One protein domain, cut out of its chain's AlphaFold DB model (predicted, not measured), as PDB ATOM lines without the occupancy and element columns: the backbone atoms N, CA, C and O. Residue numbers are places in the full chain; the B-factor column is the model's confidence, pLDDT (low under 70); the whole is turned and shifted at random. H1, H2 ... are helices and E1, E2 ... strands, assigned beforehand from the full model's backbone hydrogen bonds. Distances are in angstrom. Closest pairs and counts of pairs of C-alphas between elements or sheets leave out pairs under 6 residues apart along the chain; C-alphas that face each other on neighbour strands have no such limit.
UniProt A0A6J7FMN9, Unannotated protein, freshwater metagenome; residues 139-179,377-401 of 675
ATOM      1  N   ARG A 139     -18.309  11.778  44.663       94.44
ATOM      2  CA  ARG A 139     -18.513  12.779  45.718       94.44
ATOM      3  C   ARG A 139     -18.907  12.056  47.007       94.44
ATOM      4  O   ARG A 139     -19.947  11.401  47.004       94.44
ATOM      5  N   PRO A 140     -18.150  12.198  48.110       95.25
ATOM      6  CA  PRO A 140     -18.439  11.465  49.333       95.25
ATOM      7  C   PRO A 140     -19.879  11.666  49.814       95.25
ATOM      8  O   PRO A 140     -20.417  12.779  49.820       95.25
ATOM      9  N   MET A 141     -20.503  10.577  50.248       96.19
ATOM     10  CA  MET A 141     -21.840  10.586  50.830       96.19
ATOM     11  C   MET A 141     -21.876   9.629  52.007       96.19
ATOM     12  O   MET A 141     -21.296   8.553  51.935       96.19
ATOM     13  N   ARG A 142     -22.545  10.024  53.092       96.44
ATOM     14  CA  ARG A 142     -22.692   9.192  54.287       96.44
ATOM     15  C   ARG A 142     -24.092   9.299  54.860       96.44
ATOM     16  O   ARG A 142     -24.682  10.382  54.845       96.44
ATOM     17  N   ALA A 143     -24.618   8.195  55.372       96.00
ATOM     18  CA  ALA A 143     -25.861   8.184  56.128       96.00
ATOM     19  C   ALA A 143     -25.853   7.082  57.187       96.00
ATOM     20  O   ALA A 143     -25.523   5.936  56.909       96.00
ATOM     21  N   VAL A 144     -26.292   7.422  58.396       95.06
ATOM     22  CA  VAL A 144     -26.472   6.445  59.473       95.06
ATOM     23  C   VAL A 144     -27.697   5.578  59.178       95.06
ATOM     24  O   VAL A 144     -28.775   6.122  58.909       95.06
ATOM     25  N   ARG A 145     -27.569   4.250  59.313       93.44
ATOM     26  CA  ARG A 145     -28.654   3.287  59.032       93.44
ATOM     27  C   ARG A 145     -29.949   3.578  59.784       93.44
ATOM     28  O   ARG A 145     -31.035   3.443  59.235       93.44
ATOM     29  N   GLY A 146     -29.851   4.063  61.021       90.81
ATOM     30  CA  GLY A 146     -31.021   4.434  61.825       90.81
ATOM     31  C   GLY A 146     -31.839   5.617  61.284       90.81
ATOM     32  O   GLY A 146     -32.894   5.917  61.836       90.81
ATOM     33  N   ARG A 147     -31.367   6.323  60.245       93.56
ATOM     34  CA  ARG A 147     -32.065   7.470  59.631       93.56
ATOM     35  C   ARG A 147     -32.492   7.236  58.186       93.56
ATOM     36  O   ARG A 147     -33.440   7.868  57.733       93.56
ATOM     37  N   VAL A 148     -31.755   6.415  57.451       94.94
ATOM     38  CA  VAL A 148     -31.957   6.141  56.024       94.94
ATOM     39  C   VAL A 148     -31.699   4.654  55.850       94.94
ATOM     40  O   VAL A 148     -30.680   4.198  56.349       94.94
ATOM     41  N   ASN A 149     -32.585   3.900  55.196       95.50
ATOM     42  CA  ASN A 149     -32.295   2.504  54.856       95.50
ATOM     43  C   ASN A 149     -31.360   2.435  53.630       95.50
ATOM     44  O   ASN A 149     -31.144   3.428  52.932       95.50
ATOM     45  N   ARG A 150     -30.794   1.257  53.362       96.56
ATOM     46  CA  ARG A 150     -29.835   1.049  52.269       96.56
ATOM     47  C   ARG A 150     -30.403   1.468  50.912       96.56
ATOM     48  O   ARG A 150     -29.772   2.226  50.183       96.56
ATOM     49  N   ALA A 151     -31.624   1.036  50.619       96.00
ATOM     50  CA  ALA A 151     -32.327   1.330  49.379       96.00
ATOM     51  C   ALA A 151     -32.497   2.847  49.142       96.00
ATOM     52  O   ALA A 151     -32.156   3.359  48.076       96.00
ATOM     53  N   ALA A 152     -32.918   3.600  50.162       95.62
ATOM     54  CA  ALA A 152     -33.045   5.053  50.088       95.62
ATOM     55  C   ALA A 152     -31.689   5.768  49.992       95.62
ATOM     56  O   ALA A 152     -31.605   6.840  49.389       95.62
ATOM     57  N   PHE A 153     -30.621   5.202  50.564       96.81
ATOM     58  CA  PHE A 153     -29.266   5.719  50.367       96.81
ATOM     59  C   PHE A 153     -28.836   5.594  48.901       96.81
ATOM     60  O   PHE A 153     -28.349   6.573  48.336       96.81
ATOM     61  N   ILE A 154     -29.085   4.441  48.267       97.31
ATOM     62  CA  ILE A 154     -28.816   4.232  46.835       97.31
ATOM     63  C   ILE A 154     -29.657   5.171  45.971       97.31
ATOM     64  O   ILE A 154     -29.114   5.825  45.086       97.31
ATOM     65  N   TRP A 155     -30.947   5.325  46.269       95.75
ATOM     66  CA  TRP A 155     -31.801   6.256  45.532       95.75
ATOM     67  C   TRP A 155     -31.282   7.702  45.593       95.75
ATOM     68  O   TRP A 155     -31.133   8.349  44.560       95.75
ATOM     69  N   ARG A 156     -30.878   8.191  46.777       95.31
ATOM     70  CA  ARG A 156     -30.247   9.521  46.920       95.31
ATOM     71  C   ARG A 156     -28.927   9.642  46.160       95.31
ATOM     72  O   ARG A 156     -28.547  10.741  45.762       95.31
ATOM     73  N   MET A 157     -28.201   8.539  46.010       95.75
ATOM     74  CA  MET A 157     -26.953   8.509  45.253       95.75
ATOM     75  C   MET A 157     -27.213   8.711  43.757       95.75
ATOM     76  O   MET A 157     -26.507   9.505  43.140       95.75
ATOM     77  N   TYR A 158     -28.241   8.052  43.216       94.94
ATOM     78  CA  TYR A 158     -28.706   8.205  41.832       94.94
ATOM     79  C   TYR A 158     -29.310   9.588  41.557       94.94
ATOM     80  O   TYR A 158     -29.035  10.205  40.532       94.94
ATOM     81  N   ASP A 159     -30.091  10.123  42.495       92.19
ATOM     82  CA  ASP A 159     -30.651  11.475  42.396       92.19
ATOM     83  C   ASP A 159     -29.543  12.533  42.221       92.19
ATOM     84  O   ASP A 159     -29.610  13.396  41.349       92.19
ATOM     85  N   ARG A 160     -28.427  12.384  42.950       90.81
ATOM     86  CA  ARG A 160     -27.250  13.262  42.813       90.81
ATOM     87  C   ARG A 160     -26.535  13.168  41.468       90.81
ATOM     88  O   ARG A 160     -25.803  14.099  41.137       90.81
ATOM     89  N   THR A 161     -26.684  12.069  40.730       86.81
ATOM     90  CA  THR A 161     -26.112  11.929  39.381       86.81
ATOM     91  C   THR A 161     -27.049  12.425  38.288       86.81
ATOM     92  O   THR A 161     -26.695  12.323  37.120       86.81
ATOM     93  N   GLY A 162     -28.226  12.953  38.646       79.00
ATOM     94  CA  GLY A 162     -29.261  13.340  37.688       79.00
ATOM     95  C   GLY A 162     -30.039  12.154  37.106       79.00
ATOM     96  O   GLY A 162     -30.812  12.359  36.182       79.00
ATOM     97  N   GLY A 163     -29.853  10.939  37.643       72.44
ATOM     98  CA  GLY A 163     -30.502   9.701  37.182       72.44
ATOM     99  C   GLY A 163     -31.503   9.114  38.183       72.44
ATOM    100  O   GLY A 163     -31.844   7.938  38.102       72.44
ATOM    101  N   GLY A 164     -31.941   9.893  39.180       65.19
ATOM    102  CA  GLY A 164     -32.824   9.420  40.257       65.19
ATOM    103  C   GLY A 164     -34.179   8.886  39.781       65.19
ATOM    104  O   GLY A 164     -34.737   7.995  40.421       65.19
ATOM    105  N   SER A 165     -34.696   9.398  38.659       72.44
ATOM    106  CA  SER A 165     -35.943   8.936  38.033       72.44
ATOM    107  C   SER A 165     -35.826   7.570  37.361       72.44
ATOM    108  O   SER A 165     -36.842   6.911  37.159       72.44
ATOM    109  N   ASP A 166     -34.604   7.140  37.052       85.88
ATOM    110  CA  ASP A 166     -34.343   5.968  36.217       85.88
ATOM    111  C   ASP A 166     -33.902   4.755  37.051       85.88
ATOM    112  O   ASP A 166     -33.448   3.749  36.512       85.88
ATOM    113  N   LEU A 167     -34.030   4.833  38.382       92.44
ATOM    114  CA  LEU A 167     -33.697   3.752  39.305       92.44
ATOM    115  C   LEU A 167     -34.956   3.007  39.783       92.44
ATOM    116  O   LEU A 167     -35.778   3.548  40.523       92.44
ATOM    117  N   PHE A 168     -35.046   1.718  39.459       91.94
ATOM    118  CA  PHE A 168     -36.059   0.803  39.979       91.94
ATOM    119  C   PHE A 168     -35.617   0.179  41.315       91.94
ATOM    120  O   PHE A 168     -34.668  -0.608  41.369       91.94
ATOM    121  N   VAL A 169     -36.328   0.514  42.400       94.56
ATOM    122  CA  VAL A 169     -36.080   0.000  43.763       94.56
ATOM    123  C   VAL A 169     -37.399  -0.452  44.403       94.56
ATOM    124  O   VAL A 169     -38.035   0.330  45.112       94.56
ATOM    125  N   PRO A 170     -37.855  -1.693  44.172       91.25
ATOM    126  CA  PRO A 170     -39.134  -2.169  44.710       91.25
ATOM    127  C   PRO A 170     -39.148  -2.201  46.248       91.25
ATOM    128  O   PRO A 170     -40.148  -1.868  46.875       91.25
ATOM    129  N   GLU A 171     -38.001  -2.491  46.865       93.44
ATOM    130  CA  GLU A 171     -37.822  -2.567  48.321       93.44
ATOM    131  C   GLU A 171     -37.389  -1.211  48.938       93.44
ATOM    132  O   GLU A 171     -36.710  -1.175  49.965       93.44
ATOM    133  N   LEU A 172     -37.746  -0.066  48.327       93.12
ATOM    134  CA  LEU A 172     -37.279   1.270  48.754       93.12
ATOM    135  C   LEU A 172     -37.605   1.596  50.220       93.12
ATOM    136  O   LEU A 172     -36.813   2.245  50.906       93.12
ATOM    137  N   PHE A 173     -38.759   1.145  50.709       89.19
ATOM    138  CA  PHE A 173     -39.244   1.435  52.063       89.19
ATOM    139  C   PHE A 173     -39.100   0.259  53.030       89.19
ATOM    140  O   PHE A 173     -39.430   0.393  54.211       89.19
ATOM    141  N   ASP A 174     -38.563  -0.866  52.565       89.56
ATOM    142  CA  ASP A 174     -38.444  -2.061  53.382       89.56
ATOM    143  C   ASP A 174     -37.312  -1.898  54.397       89.56
ATOM    144  O   ASP A 174     -36.148  -1.647  54.074       89.56
ATOM    145  N   ALA A 175     -37.661  -2.032  55.676       87.19
ATOM    146  CA  ALA A 175     -36.684  -2.081  56.750       87.19
ATOM    147  C   ALA A 175     -36.079  -3.488  56.810       87.19
ATOM    148  O   ALA A 175     -36.723  -4.449  57.239       87.19
ATOM    149  N   GLN A 176     -34.827  -3.618  56.381       89.06
ATOM    150  CA  GLN A 176     -34.144  -4.901  56.401       89.06
ATOM    151  C   GLN A 176     -33.747  -5.309  57.826       89.06
ATOM    152  O   GLN A 176     -33.378  -4.491  58.667       89.06
ATOM    153  N   ARG A 177     -33.838  -6.614  58.109       93.62
ATOM    154  CA  ARG A 177     -33.470  -7.171  59.414       93.62
ATOM    155  C   ARG A 177     -31.960  -7.106  59.625       93.62
ATOM    156  O   ARG A 177     -31.196  -7.552  58.775       93.62
ATOM    157  N   GLU A 178     -31.562  -6.630  60.796       93.38
ATOM    158  CA  GLU A 178     -30.164  -6.483  61.193       93.38
ATOM    159  C   GLU A 178     -29.605  -7.780  61.783       93.38
ATOM    160  O   GLU A 178     -30.268  -8.479  62.558       93.38
ATOM    161  N   ALA A 179     -28.363  -8.104  61.431       91.25
ATOM    162  CA  ALA A 179     -27.604  -9.127  62.122       91.25
ATOM    163  C   ALA A 179     -27.384  -8.685  63.572       91.25
ATOM    164  O   ALA A 179     -27.041  -7.534  63.852       91.25
ATOM    165  N   GLU A 377     -21.726   4.442  53.345       96.25
ATOM    166  CA  GLU A 377     -20.734   5.392  52.845       96.25
ATOM    167  C   GLU A 377     -20.439   5.160  51.359       96.25
ATOM    168  O   GLU A 377     -20.240   4.021  50.940       96.25
ATOM    169  N   LEU A 378     -20.381   6.248  50.586       96.25
ATOM    170  CA  LEU A 378     -19.736   6.329  49.276       96.25
ATOM    171  C   LEU A 378     -18.309   6.838  49.506       96.25
ATOM    172  O   LEU A 378     -18.123   8.008  49.861       96.25
ATOM    173  N   GLY A 379     -17.329   5.946  49.342       89.81
ATOM    174  CA  GLY A 379     -15.930   6.167  49.710       89.81
ATOM    175  C   GLY A 379     -15.614   5.627  51.106       89.81
ATOM    176  O   GLY A 379     -15.930   6.262  52.110       89.81
ATOM    177  N   GLN A 380     -14.967   4.461  51.171       84.56
ATOM    178  CA  GLN A 380     -14.624   3.782  52.425       84.56
ATOM    179  C   GLN A 380     -13.244   4.214  52.940       84.56
ATOM    180  O   GLN A 380     -12.277   4.272  52.180       84.56
ATOM    181  N   ASP A 381     -13.132   4.508  54.238       81.00
ATOM    182  CA  ASP A 381     -11.861   4.837  54.913       81.00
ATOM    183  C   ASP A 381     -11.070   5.988  54.262       81.00
ATOM    184  O   ASP A 381      -9.838   6.023  54.269       81.00
ATOM    185  N   GLY A 382     -11.783   6.946  53.660       78.50
ATOM    186  CA  GLY A 382     -11.175   8.071  52.948       78.50
ATOM    187  C   GLY A 382     -10.574   7.710  51.585       78.50
ATOM    188  O   GLY A 382      -9.925   8.562  50.975       78.50
ATOM    189  N   LYS A 383     -10.788   6.485  51.091       89.19
ATOM    190  CA  LYS A 383     -10.483   6.106  49.710       89.19
ATOM    191  C   LYS A 383     -11.598   6.579  48.782       89.19
ATOM    192  O   LYS A 383     -12.775   6.560  49.138       89.19
ATOM    193  N   LYS A 384     -11.207   6.993  47.577       94.81
ATOM    194  CA  LYS A 384     -12.132   7.341  46.498       94.81
ATOM    195  C   LYS A 384     -12.825   6.061  46.017       94.81
ATOM    196  O   LYS A 384     -12.152   5.085  45.705       94.81
ATOM    197  N   GLU A 385     -14.149   6.085  45.978       96.69
ATOM    198  CA  GLU A 385     -15.019   5.037  45.437       96.69
ATOM    199  C   GLU A 385     -16.067   5.740  44.570       96.69
ATOM    200  O   GLU A 385     -16.503   6.844  44.911       96.69
ATOM    201  N   ASP A 386     -16.433   5.140  43.444       97.12
ATOM    202  CA  ASP A 386     -17.505   5.640  42.591       97.12
ATOM    203  C   ASP A 386     -18.878   5.070  42.976       97.12
ATOM    204  O   ASP A 386     -18.982   4.043  43.652       97.12
ATOM    205  N   ALA A 387     -19.949   5.748  42.559       97.06
ATOM    206  CA  ALA A 387     -21.312   5.393  42.938       97.06
ATOM    207  C   ALA A 387     -21.737   4.003  42.433       97.06
ATOM    208  O   ALA A 387     -22.452   3.297  43.145       97.06
ATOM    209  N   LEU A 388     -21.278   3.575  41.250       97.31
ATOM    210  CA  LEU A 388     -21.592   2.251  40.704       97.31
ATOM    211  C   LEU A 388     -20.946   1.150  41.558       97.31
ATOM    212  O   LEU A 388     -21.613   0.190  41.956       97.31
ATOM    213  N   THR A 389     -19.667   1.315  41.900       97.81
ATOM    214  CA  THR A 389     -18.930   0.414  42.797       97.81
ATOM    215  C   THR A 389     -19.554   0.379  44.193       97.81
ATOM    216  O   THR A 389     -19.799  -0.708  44.723       97.81
ATOM    217  N   CYS A 390     -19.897   1.539  44.759       97.75
ATOM    218  CA  CYS A 390     -20.572   1.645  46.052       97.75
ATOM    219  C   CYS A 390     -21.922   0.912  46.052       97.75
ATOM    220  O   CYS A 390     -22.191   0.118  46.955       97.75
ATOM    221  N   ALA A 391     -22.749   1.107  45.018       97.88
ATOM    222  CA  ALA A 391     -24.031   0.420  44.892       97.88
ATOM    223  C   ALA A 391     -23.864  -1.103  44.833       97.88
ATOM    224  O   ALA A 391     -24.551  -1.824  45.557       97.88
ATOM    225  N   ASN A 392     -22.913  -1.595  44.034       98.06
ATOM    226  CA  ASN A 392     -22.624  -3.026  43.928       98.06
ATOM    227  C   ASN A 392     -22.112  -3.613  45.250       98.06
ATOM    228  O   ASN A 392     -22.567  -4.683  45.661       98.06
ATOM    229  N   ARG A 393     -21.209  -2.911  45.950       97.44
ATOM    230  CA  ARG A 393     -20.719  -3.320  47.274       97.44
ATOM    231  C   ARG A 393     -21.869  -3.407  48.270       97.44
ATOM    232  O   ARG A 393     -22.051  -4.446  48.905       97.44
ATOM    233  N   LEU A 394     -22.674  -2.349  48.364       97.38
ATOM    234  CA  LEU A 394     -23.806  -2.315  49.278       97.38
ATOM    235  C   LEU A 394     -24.847  -3.389  48.917       97.38
ATOM    236  O   LEU A 394     -25.387  -4.023  49.815       97.38
ATOM    237  N   ALA A 395     -25.115  -3.663  47.641       97.75
ATOM    238  CA  ALA A 395     -25.986  -4.778  47.259       97.75
ATOM    239  C   ALA A 395     -25.413  -6.132  47.729       97.75
ATOM    240  O   ALA A 395     -26.113  -6.938  48.350       97.75
ATOM    241  N   GLY A 396     -24.115  -6.360  47.499       97.38
ATOM    242  CA  GLY A 396     -23.430  -7.612  47.826       97.38
ATOM    243  C   GLY A 396     -23.419  -7.961  49.318       97.38
ATOM    244  O   GLY A 396     -23.565  -9.136  49.672       97.38
ATOM    245  N   GLU A 397     -23.312  -6.960  50.197       96.31
ATOM    246  CA  GLU A 397     -23.351  -7.143  51.658       96.31
ATOM    247  C   GLU A 397     -24.639  -7.832  52.131       96.31
ATOM    248  O   GLU A 397     -24.601  -8.674  53.031       96.31
ATOM    249  N   VAL A 398     -25.765  -7.526  51.483       96.56
ATOM    250  CA  VAL A 398     -27.093  -8.027  51.858       96.56
ATOM    251  C   VAL A 398     -27.656  -9.077  50.896       96.56
ATOM    252  O   VAL A 398     -28.796  -9.519  51.043       96.56
ATOM    253  N   GLY A 399     -26.859  -9.529  49.924       96.38
ATOM    254  CA  GLY A 399     -27.308 -10.482  48.905       96.38
ATOM    255  C   GLY A 399     -28.372  -9.909  47.966       96.38
ATOM    256  O   GLY A 399     -29.203 -10.658  47.460       96.38
ATOM    257  N   TRP A 400     -28.380  -8.591  47.772       97.75
ATOM    258  CA  TRP A 400     -29.173  -7.924  46.743       97.75
ATOM    259  C   TRP A 400     -28.363  -7.820  45.449       97.75
ATOM    260  O   TRP A 400     -27.179  -8.174  45.394       97.75
ATOM    261  N   ARG A 401     -29.009  -7.328  44.395       97.88
ATOM    262  CA  ARG A 401     -28.425  -7.090  43.078       97.88
ATOM    263  C   ARG A 401     -28.523  -5.621  42.721       97.88
ATOM    264  O   ARG A 401     -29.478  -4.947  43.097       97.88
TER     265      ARG A 401
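Overview. This is residues 139 to 179 and 377 to 401 of the 675 residues of the protein "Unannotated protein" of freshwater metagenome (UniProt A0A6J7FMN9). In this model with little regular structure, two helices, H1 and H2, lie side by side and run opposite ways, with the short strand E1 near H1 and a long unnamed stretch, residues 160 to 179, round the outside. The printed part has 66 residues, mostly helix by class, with 25 in named elements, in the order E1, H1, H2. It is compact, with a radius of gyration of the C-alphas of 11.5 A and spans of 29 by 29 by 22 A.

Arrangement. H2, residues 387 to 397, and H1, residues 150 to 159, touch at a shallow tilt of 11 degrees; their closest C-alphas, Ile 154 and Ala 391, are 6.4 A apart. In both, every O i to N i+4 pair is within hydrogen-bond range. E1, residues 141 to 144, and H2 are apart. The closest C-alphas of E1 and H1, Ala 143 and Phe 153, are 7.1 A apart. E1 pairs with no named strand, but its residues 141 to 142 pair antiparallel with residues 377 to 378.

Along the chain. H2 measures 15.4 A and ends at C-alpha 397 (-23.351, -7.143, 51.658). H1 measures 14.4 A. E1 measures 10.6 A from C-alpha 141 (-21.840, 10.586, 50.830).

Size, cuts and confidence. Residues 180 to 376 are not printed; C-alphas 179 and 377 are 18.5 A apart across this cut. Residue 164 is under pLDDT 70.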